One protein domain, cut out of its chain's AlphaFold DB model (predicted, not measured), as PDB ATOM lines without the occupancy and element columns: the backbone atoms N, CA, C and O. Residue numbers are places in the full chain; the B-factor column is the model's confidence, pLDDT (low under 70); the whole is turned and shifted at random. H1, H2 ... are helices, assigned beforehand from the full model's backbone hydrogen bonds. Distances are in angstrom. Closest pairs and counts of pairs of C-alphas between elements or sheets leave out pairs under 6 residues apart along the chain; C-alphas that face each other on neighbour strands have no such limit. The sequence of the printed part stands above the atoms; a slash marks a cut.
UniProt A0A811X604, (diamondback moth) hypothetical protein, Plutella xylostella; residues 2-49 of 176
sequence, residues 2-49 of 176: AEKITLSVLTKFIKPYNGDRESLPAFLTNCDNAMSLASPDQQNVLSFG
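AT A GLANCE: This is residues 2 to 49 of the 176 residues of the protein "(diamondback moth) hypothetical protein" of Plutella xylostella (UniProt A0A811X604). A lopsided helical hairpin: the short H1 and the long H2 lie side by side and run opposite ways, joined by a loop at one end, and the short H3 folds back from the other end, near both. Residues 19 to 25, of which 24 and 25 belong to H2, stick out at the loop end. The printed part has 48 residues with three named helices, H1, H2 and H3 in that order, no named strand, and class all helix. It is only just compact, close to loose, with a radius of gyration of the C-alphas of 11.2 A, and elongated, spanning 35 by 22 by 15 A.

HOW THE PARTS SIT: H1, residues 7 to 13, and H2, residues 24 to 37, form a helical hairpin. They touch, with the closest C-alphas those of Leu 10 and Ala 34, 5.4 A apart, and run opposite ways at a shallow tilt of 29 degrees. H3, residues 40 to 46, is close to H1 but not clearly touching it; their closest C-alphas, Leu 7 and Gln 42, are 6.6 A apart, and they run the same way at a steep tilt of 56 degrees. H3 is also close to H2 but not clearly touching; their closest C-alphas, Met 35 and Gln 43, are 5.9 A apart, and they run opposite ways at a shallow tilt of 29 degrees. Every O i to N i+4 pair is within hydrogen-bond range in H2, but 1 of 3 in H1 and 1 of 3 in H3, where O i to N i+3 pairs within range are 3 of 4 and 2 of 4.

IN THESE COORDINATES: H1 begins at C-alpha 7 (6.921, -31.799, 3.454). H2 measures 20.0 A from C-alpha 24 to C-alpha 37; H1 measures 10.3 A and H3 10.1 A. H3 ends at C-alpha 46 (8.044, -34.179, 11.399).

THE WHOLE: The C-alphas of Ala 2 and Arg 21 are the two farthest apart, 36.3 A. The printed part has no cut; the link from H1 to H2 is short and that from H2 to H3 tight. Mean pLDDT of the printed part is 79.9, with residues 2 to 4, 44 and 47 to 49 under 70.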
ATOM      1  N   ALA A   2      11.221 -42.087  -8.222       48.47
ATOM      2  CA  ALA A   2      10.069 -41.990  -7.327       48.47
ATOM      3  C   ALA A   2       9.838 -40.505  -7.008       48.47
ATOM      4  O   ALA A   2      10.784 -39.815  -6.618       48.47
ATOM      5  N   GLU A   3       8.625 -40.006  -7.237       57.38
ATOM      6  CA  GLU A   3       8.224 -38.653  -6.852       57.38
ATOM      7  C   GLU A   3       8.458 -38.476  -5.349       57.38
ATOM      8  O   GLU A   3       7.864 -39.169  -4.523       57.38
ATOM      9  N   LYS A   4       9.369 -37.570  -4.978       66.69
ATOM     10  CA  LYS A   4       9.591 -37.228  -3.573       66.69
ATOM     11  C   LYS A   4       8.383 -36.435  -3.082       66.69
ATOM     12  O   LYS A   4       8.193 -35.290  -3.487       66.69
ATOM     13  N   ILE A   5       7.588 -37.036  -2.200       80.44
ATOM     14  CA  ILE A   5       6.482 -36.357  -1.518       80.44
ATOM     15  C   ILE A   5       7.061 -35.174  -0.732       80.44
ATOM     16  O   ILE A   5       8.034 -35.313   0.011       80.44
ATOM     17  N   THR A   6       6.499 -33.980  -0.913       83.88
ATOM     18  CA  THR A   6       6.985 -32.763  -0.254       83.88
ATOM     19  C   THR A   6       6.484 -32.666   1.187       83.88
ATOM     20  O   THR A   6       5.431 -33.191   1.551       83.88
ATOM     21  N   LEU A   7       7.228 -31.943   2.026       77.69
ATOM     22  CA  LEU A   7       6.921 -31.799   3.454       77.69
ATOM     23  C   LEU A   7       5.551 -31.133   3.684       77.69
ATOM     24  O   LEU A   7       4.835 -31.495   4.609       77.69
ATOM     25  N   SER A   8       5.146 -30.233   2.781       80.50
ATOM     26  CA  SER A   8       3.830 -29.579   2.787       80.50
ATOM     27  C   SER A   8       2.663 -30.518   2.478       80.50
ATOM     28  O   SER A   8       1.525 -30.214   2.831       80.50
ATOM     29  N   VAL A   9       2.914 -31.634   1.793       83.56
ATOM     30  CA  VAL A   9       1.910 -32.672   1.545       83.56
ATOM     31  C   VAL A   9       1.807 -33.578   2.767       83.56
ATOM     32  O   VAL A   9       0.700 -33.836   3.228       83.56
ATOM     33  N   LEU A  10       2.942 -33.973   3.350       82.38
ATOM     34  CA  LEU A  10       2.991 -34.793   4.565       82.38
ATOM     35  C   LEU A  10       2.295 -34.112   5.753       82.38
ATOM     36  O   LEU A  10       1.483 -34.736   6.430       82.38
ATOM     37  N   THR A  11       2.518 -32.811   5.964       79.62
ATOM     38  CA  THR A  11       1.867 -32.065   7.056       79.62
ATOM     39  C   THR A  11       0.357 -31.910   6.881       79.62
ATOM     40  O   THR A  11      -0.343 -31.725   7.869       79.62
ATOM     41  N   LYS A  12      -0.184 -32.039   5.661       84.06
ATOM     42  CA  LYS A  12      -1.642 -32.039   5.434       84.06
ATOM     43  C   LYS A  12      -2.321 -33.332   5.885       84.06
ATOM     44  O   LYS A  12      -3.517 -33.298   6.172       84.06
ATOM     45  N   PHE A  13      -1.593 -34.450   5.952       78.56
ATOM     46  CA  PHE A  13      -2.122 -35.696   6.519       78.56
ATOM     47  C   PHE A  13      -2.296 -35.586   8.038       78.56
ATOM     48  O   PHE A  13      -3.250 -36.128   8.594       78.56
ATOM     49  N   ILE A  14      -1.422 -34.825   8.698       81.94
ATOM     50  CA  ILE A  14      -1.436 -34.619  10.146       81.94
ATOM     51  C   ILE A  14      -2.361 -33.441  10.476       81.94
ATOM     52  O   ILE A  14      -1.933 -32.297  10.634       81.94
ATOM     53  N   LYS A  15      -3.669 -33.709  10.561       81.25
ATOM     54  CA  LYS A  15      -4.632 -32.706  11.046       81.25
ATOM     55  C   LYS A  15      -4.309 -32.330  12.501       81.25
ATOM     56  O   LYS A  15      -3.968 -33.226  13.271       81.25
ATOM     57  N   PRO A  16      -4.465 -31.056  12.909       82.12
ATOM     58  CA  PRO A  16      -4.309 -30.664  14.306       82.12
ATOM     59  C   PRO A  16      -5.204 -31.513  15.214       82.12
ATOM     60  O   PRO A  16      -6.414 -31.595  14.991       82.12
ATOM     61  N   TYR A  17      -4.607 -32.146  16.221       83.69
ATOM     62  CA  TYR A  17      -5.342 -32.919  17.214       83.69
ATOM     63  C   TYR A  17      -6.022 -31.969  18.200       83.69
ATOM     64  O   TYR A  17      -5.374 -31.130  18.822       83.69
ATOM     65  N   ASN A  18      -7.338 -32.095  18.336       86.00
ATOM     66  CA  ASN A  18      -8.164 -31.240  19.190       86.00
ATOM     67  C   ASN A  18      -8.255 -31.736  20.646       86.00
ATOM     68  O   ASN A  18      -8.967 -31.131  21.442       86.00
ATOM     69  N   GLY A  19      -7.563 -32.825  20.997       83.06
ATOM     70  CA  GLY A  19      -7.615 -33.411  22.337       83.06
ATOM     71  C   GLY A  19      -8.723 -34.446  22.541       83.06
ATOM     72  O   GLY A  19      -8.816 -35.003  23.633       83.06
ATOM     73  N   ASP A  20      -9.545 -34.726  21.526       91.12
ATOM     74  CA  ASP A  20     -10.674 -35.644  21.650       91.12
ATOM     75  C   ASP A  20     -10.256 -37.116  21.527       91.12
ATOM     76  O   ASP A  20      -9.676 -37.536  20.519       91.12
ATOM     77  N   ARG A  21     -10.622 -37.921  22.531       87.81
ATOM     78  CA  ARG A  21     -10.268 -39.344  22.649       87.81
ATOM     79  C   ARG A  21     -10.738 -40.164  21.450       87.81
ATOM     80  O   ARG A  21     -10.043 -41.100  21.066       87.81
ATOM     81  N   GLU A  22     -11.885 -39.830  20.866       89.56
ATOM     82  CA  GLU A  22     -12.430 -40.555  19.709       89.56
ATOM     83  C   GLU A  22     -11.600 -40.323  18.441       89.56
ATOM     84  O   GLU A  22     -11.443 -41.220  17.614       89.56
ATOM     85  N   SER A  23     -11.005 -39.135  18.314       88.25
ATOM     86  CA  SER A  23     -10.177 -38.758  17.165       88.25
ATOM     87  C   SER A  23      -8.709 -39.187  17.297       88.25
ATOM     88  O   SER A  23      -7.984 -39.206  16.299       88.25
ATOM     89  N   LEU A  24      -8.274 -39.577  18.503       86.56
ATOM     90  CA  LEU A  24      -6.890 -39.956  18.795       86.56
ATOM     91  C   LEU A  24      -6.380 -41.120  17.926       86.56
ATOM     92  O   LEU A  24      -5.304 -40.970  17.348       86.56
ATOM     93  N   PRO A  25      -7.104 -42.248  17.752       88.88
ATOM     94  CA  PRO A  25      -6.598 -43.360  16.943       88.88
ATOM     95  C   PRO A  25      -6.386 -42.970  15.475       88.88
ATOM     96  O   PRO A  25      -5.386 -43.346  14.864       88.88
ATOM     97  N   ALA A  26      -7.301 -42.172  14.916       87.25
ATOM     98  CA  ALA A  26      -7.191 -41.676  13.548       87.25
ATOM     99  C   ALA A  26      -6.033 -40.680  13.397       87.25
ATOM    100  O   ALA A  26      -5.310 -40.723  12.404       87.25
ATOM    101  N   PHE A  27      -5.823 -39.810  14.389       87.81
ATOM    102  CA  PHE A  27      -4.679 -38.903  14.425       87.81
ATOM    103  C   PHE A  27      -3.348 -39.668  14.451       87.81
ATOM    104  O   PHE A  27      -2.498 -39.410  13.603       87.81
ATOM    105  N   LEU A  28      -3.197 -40.650  15.348       87.81
ATOM    106  CA  LEU A  28      -1.991 -41.482  15.437       87.81
ATOM    107  C   LEU A  28      -1.723 -42.231  14.125       87.81
ATOM    108  O   LEU A  28      -0.625 -42.141  13.586       87.81
ATOM    109  N   THR A  29      -2.756 -42.849  13.543       88.88
ATOM    110  CA  THR A  29      -2.649 -43.545  12.247       88.88
ATOM    111  C   THR A  29      -2.176 -42.602  11.135       88.88
ATOM    112  O   THR A  29      -1.349 -42.969  10.301       88.88
ATOM    113  N   ASN A  30      -2.673 -41.363  11.109       88.56
ATOM    114  CA  ASN A  30      -2.249 -40.370  10.122       88.56
ATOM    115  C   ASN A  30      -0.802 -39.899  10.338       88.56
ATOM    116  O   ASN A  30      -0.098 -39.671   9.354       88.56
ATOM    117  N   CYS A  31      -0.351 -39.778  11.591       85.25
ATOM    118  CA  CYS A  31       1.047 -39.502  11.923       85.25
ATOM    119  C   CYS A  31       1.970 -40.635  11.455       85.25
ATOM    120  O   CYS A  31       2.979 -40.358  10.806       85.25
ATOM    121  N   ASP A  32       1.598 -41.891  11.708       85.44
ATOM    122  CA  ASP A  32       2.374 -43.067  11.295       85.44
ATOM    123  C   ASP A  32       2.475 -43.163   9.769       85.44
ATOM    124  O   ASP A  32       3.558 -43.358   9.216       85.44
ATOM    125  N   ASN A  33       1.364 -42.923   9.065       86.56
ATOM    126  CA  ASN A  33       1.345 -42.872   7.604       86.56
ATOM    127  C   ASN A  33       2.235 -41.746   7.060       86.56
ATOM    128  O   ASN A  33       3.014 -41.966   6.132       86.56
ATOM    129  N   ALA A  34       2.159 -40.545   7.642       85.00
ATOM    130  CA  ALA A  34       3.011 -39.426   7.244       85.00
ATOM    131  C   ALA A  34       4.499 -39.731   7.489       85.00
ATOM    132  O   ALA A  34       5.335 -39.405   6.648       85.00
ATOM    133  N   MET A  35       4.834 -40.409   8.589       83.69
ATOM    134  CA  MET A  35       6.202 -40.835   8.894       83.69
ATOM    135  C   MET A  35       6.713 -41.931   7.955       83.69
ATOM    136  O   MET A  35       7.857 -41.856   7.503       83.69
ATOM    137  N   SER A  36       5.871 -42.906   7.603       85.44
ATOM    138  CA  SER A  36       6.218 -43.967   6.648       85.44
ATOM    139  C   SER A  36       6.446 -43.438   5.229       85.44
ATOM    140  O   SER A  36       7.210 -44.034   4.473       85.44
ATOM    141  N   LEU A  37       5.768 -42.352   4.851       85.75
ATOM    142  CA  LEU A  37       5.891 -41.722   3.533       85.75
ATOM    143  C   LEU A  37       7.007 -40.670   3.470       85.75
ATOM    144  O   LEU A  37       7.411 -40.255   2.381       85.75
ATOM    145  N   ALA A  38       7.494 -40.218   4.624       84.12
ATOM    146  CA  ALA A  38       8.552 -39.231   4.724       84.12
ATOM    147  C   ALA A  38       9.920 -39.836   4.388       84.12
ATOM    148  O   ALA A  38      10.272 -40.928   4.830       84.12
ATOM    149  N   SER A  39      10.737 -39.082   3.651       82.62
ATOM    150  CA  SER A  39      12.165 -39.392   3.532       82.62
ATOM    151  C   SER A  39      12.889 -39.190   4.877       82.62
ATOM    152  O   SER A  39      12.399 -38.425   5.711       82.62
ATOM    153  N   PRO A  40      14.070 -39.802   5.097       77.75
ATOM    154  CA  PRO A  40      14.801 -39.694   6.368       77.75
ATOM    155  C   PRO A  40      15.037 -38.247   6.834       77.75
ATOM    156  O   PRO A  40      14.924 -37.938   8.018       77.75
ATOM    157  N   ASP A  41      15.286 -37.331   5.893       76.31
ATOM    158  CA  ASP A  41      15.484 -35.910   6.194       76.31
ATOM    159  C   ASP A  41      14.185 -35.232   6.664       76.31
ATOM    160  O   ASP A  41      14.201 -34.366   7.536       76.31
ATOM    161  N   GLN A  42      13.038 -35.647   6.117       79.19
ATOM    162  CA  GLN A  42      11.719 -35.112   6.467       79.19
ATOM    163  C   GLN A  42      11.192 -35.692   7.781       79.19
ATOM    164  O   GLN A  42      10.524 -34.978   8.526       79.19
ATOM    165  N   GLN A  43      11.514 -36.949   8.090       76.38
ATOM    166  CA  GLN A  43      11.167 -37.598   9.357       76.38
ATOM    167  C   GLN A  43      11.705 -36.812  10.556       76.38
ATOM    168  O   GLN A  43      10.985 -36.589  11.528       76.38
ATOM    169  N   ASN A  44      12.937 -36.305  10.449       68.81
ATOM    170  CA  ASN A  44      13.541 -35.465  11.479       68.81
ATOM    171  C   ASN A  44      12.765 -34.171  11.735       68.81
ATOM    172  O   ASN A  44      12.658 -33.745  12.884       68.81
ATOM    173  N   VAL A  45      12.208 -33.572  10.682       70.19
ATOM    174  CA  VAL A  45      11.393 -32.359  10.782       70.19
ATOM    175  C   VAL A  45      10.003 -32.675  11.334       70.19
ATOM    176  O   VAL A  45       9.505 -31.920  12.153       70.19
ATOM    177  N   LEU A  46       9.378 -33.784  10.924       70.56
ATOM    178  CA  LEU A  46       8.044 -34.179  11.399       70.56
ATOM    179  C   LEU A  46       8.029 -34.572  12.879       70.56
ATOM    180  O   LEU A  46       7.034 -34.344  13.562       70.56
ATOM    181  N   SER A  47       9.139 -35.102  13.397       67.19
ATOM    182  CA  SER A  47       9.347 -35.296  14.831       67.19
ATOM    183  C   SER A  47       9.589 -33.955  15.547       67.19
ATOM    184  O   SER A  47      10.692 -33.683  16.019       67.19
ATOM    185  N   PHE A  48       8.574 -33.090  15.601       56.00
ATOM    186  CA  PHE A  48       8.607 -31.855  16.383       56.00
ATOM    187  C   PHE A  48       8.553 -32.186  17.879       56.00
ATOM    188  O   PHE A  48       7.498 -32.453  18.448       56.00
ATOM    189  N   GLY A  49       9.714 -32.150  18.519       55.62
ATOM    190  CA  GLY A  49       9.886 -32.169  19.965       55.62
ATOM    191  C   GLY A  49      11.327 -31.795  20.279       55.62
ATOM    192  O   GLY A  49      12.216 -32.095  19.480       55.62
TER     193      GLY A  49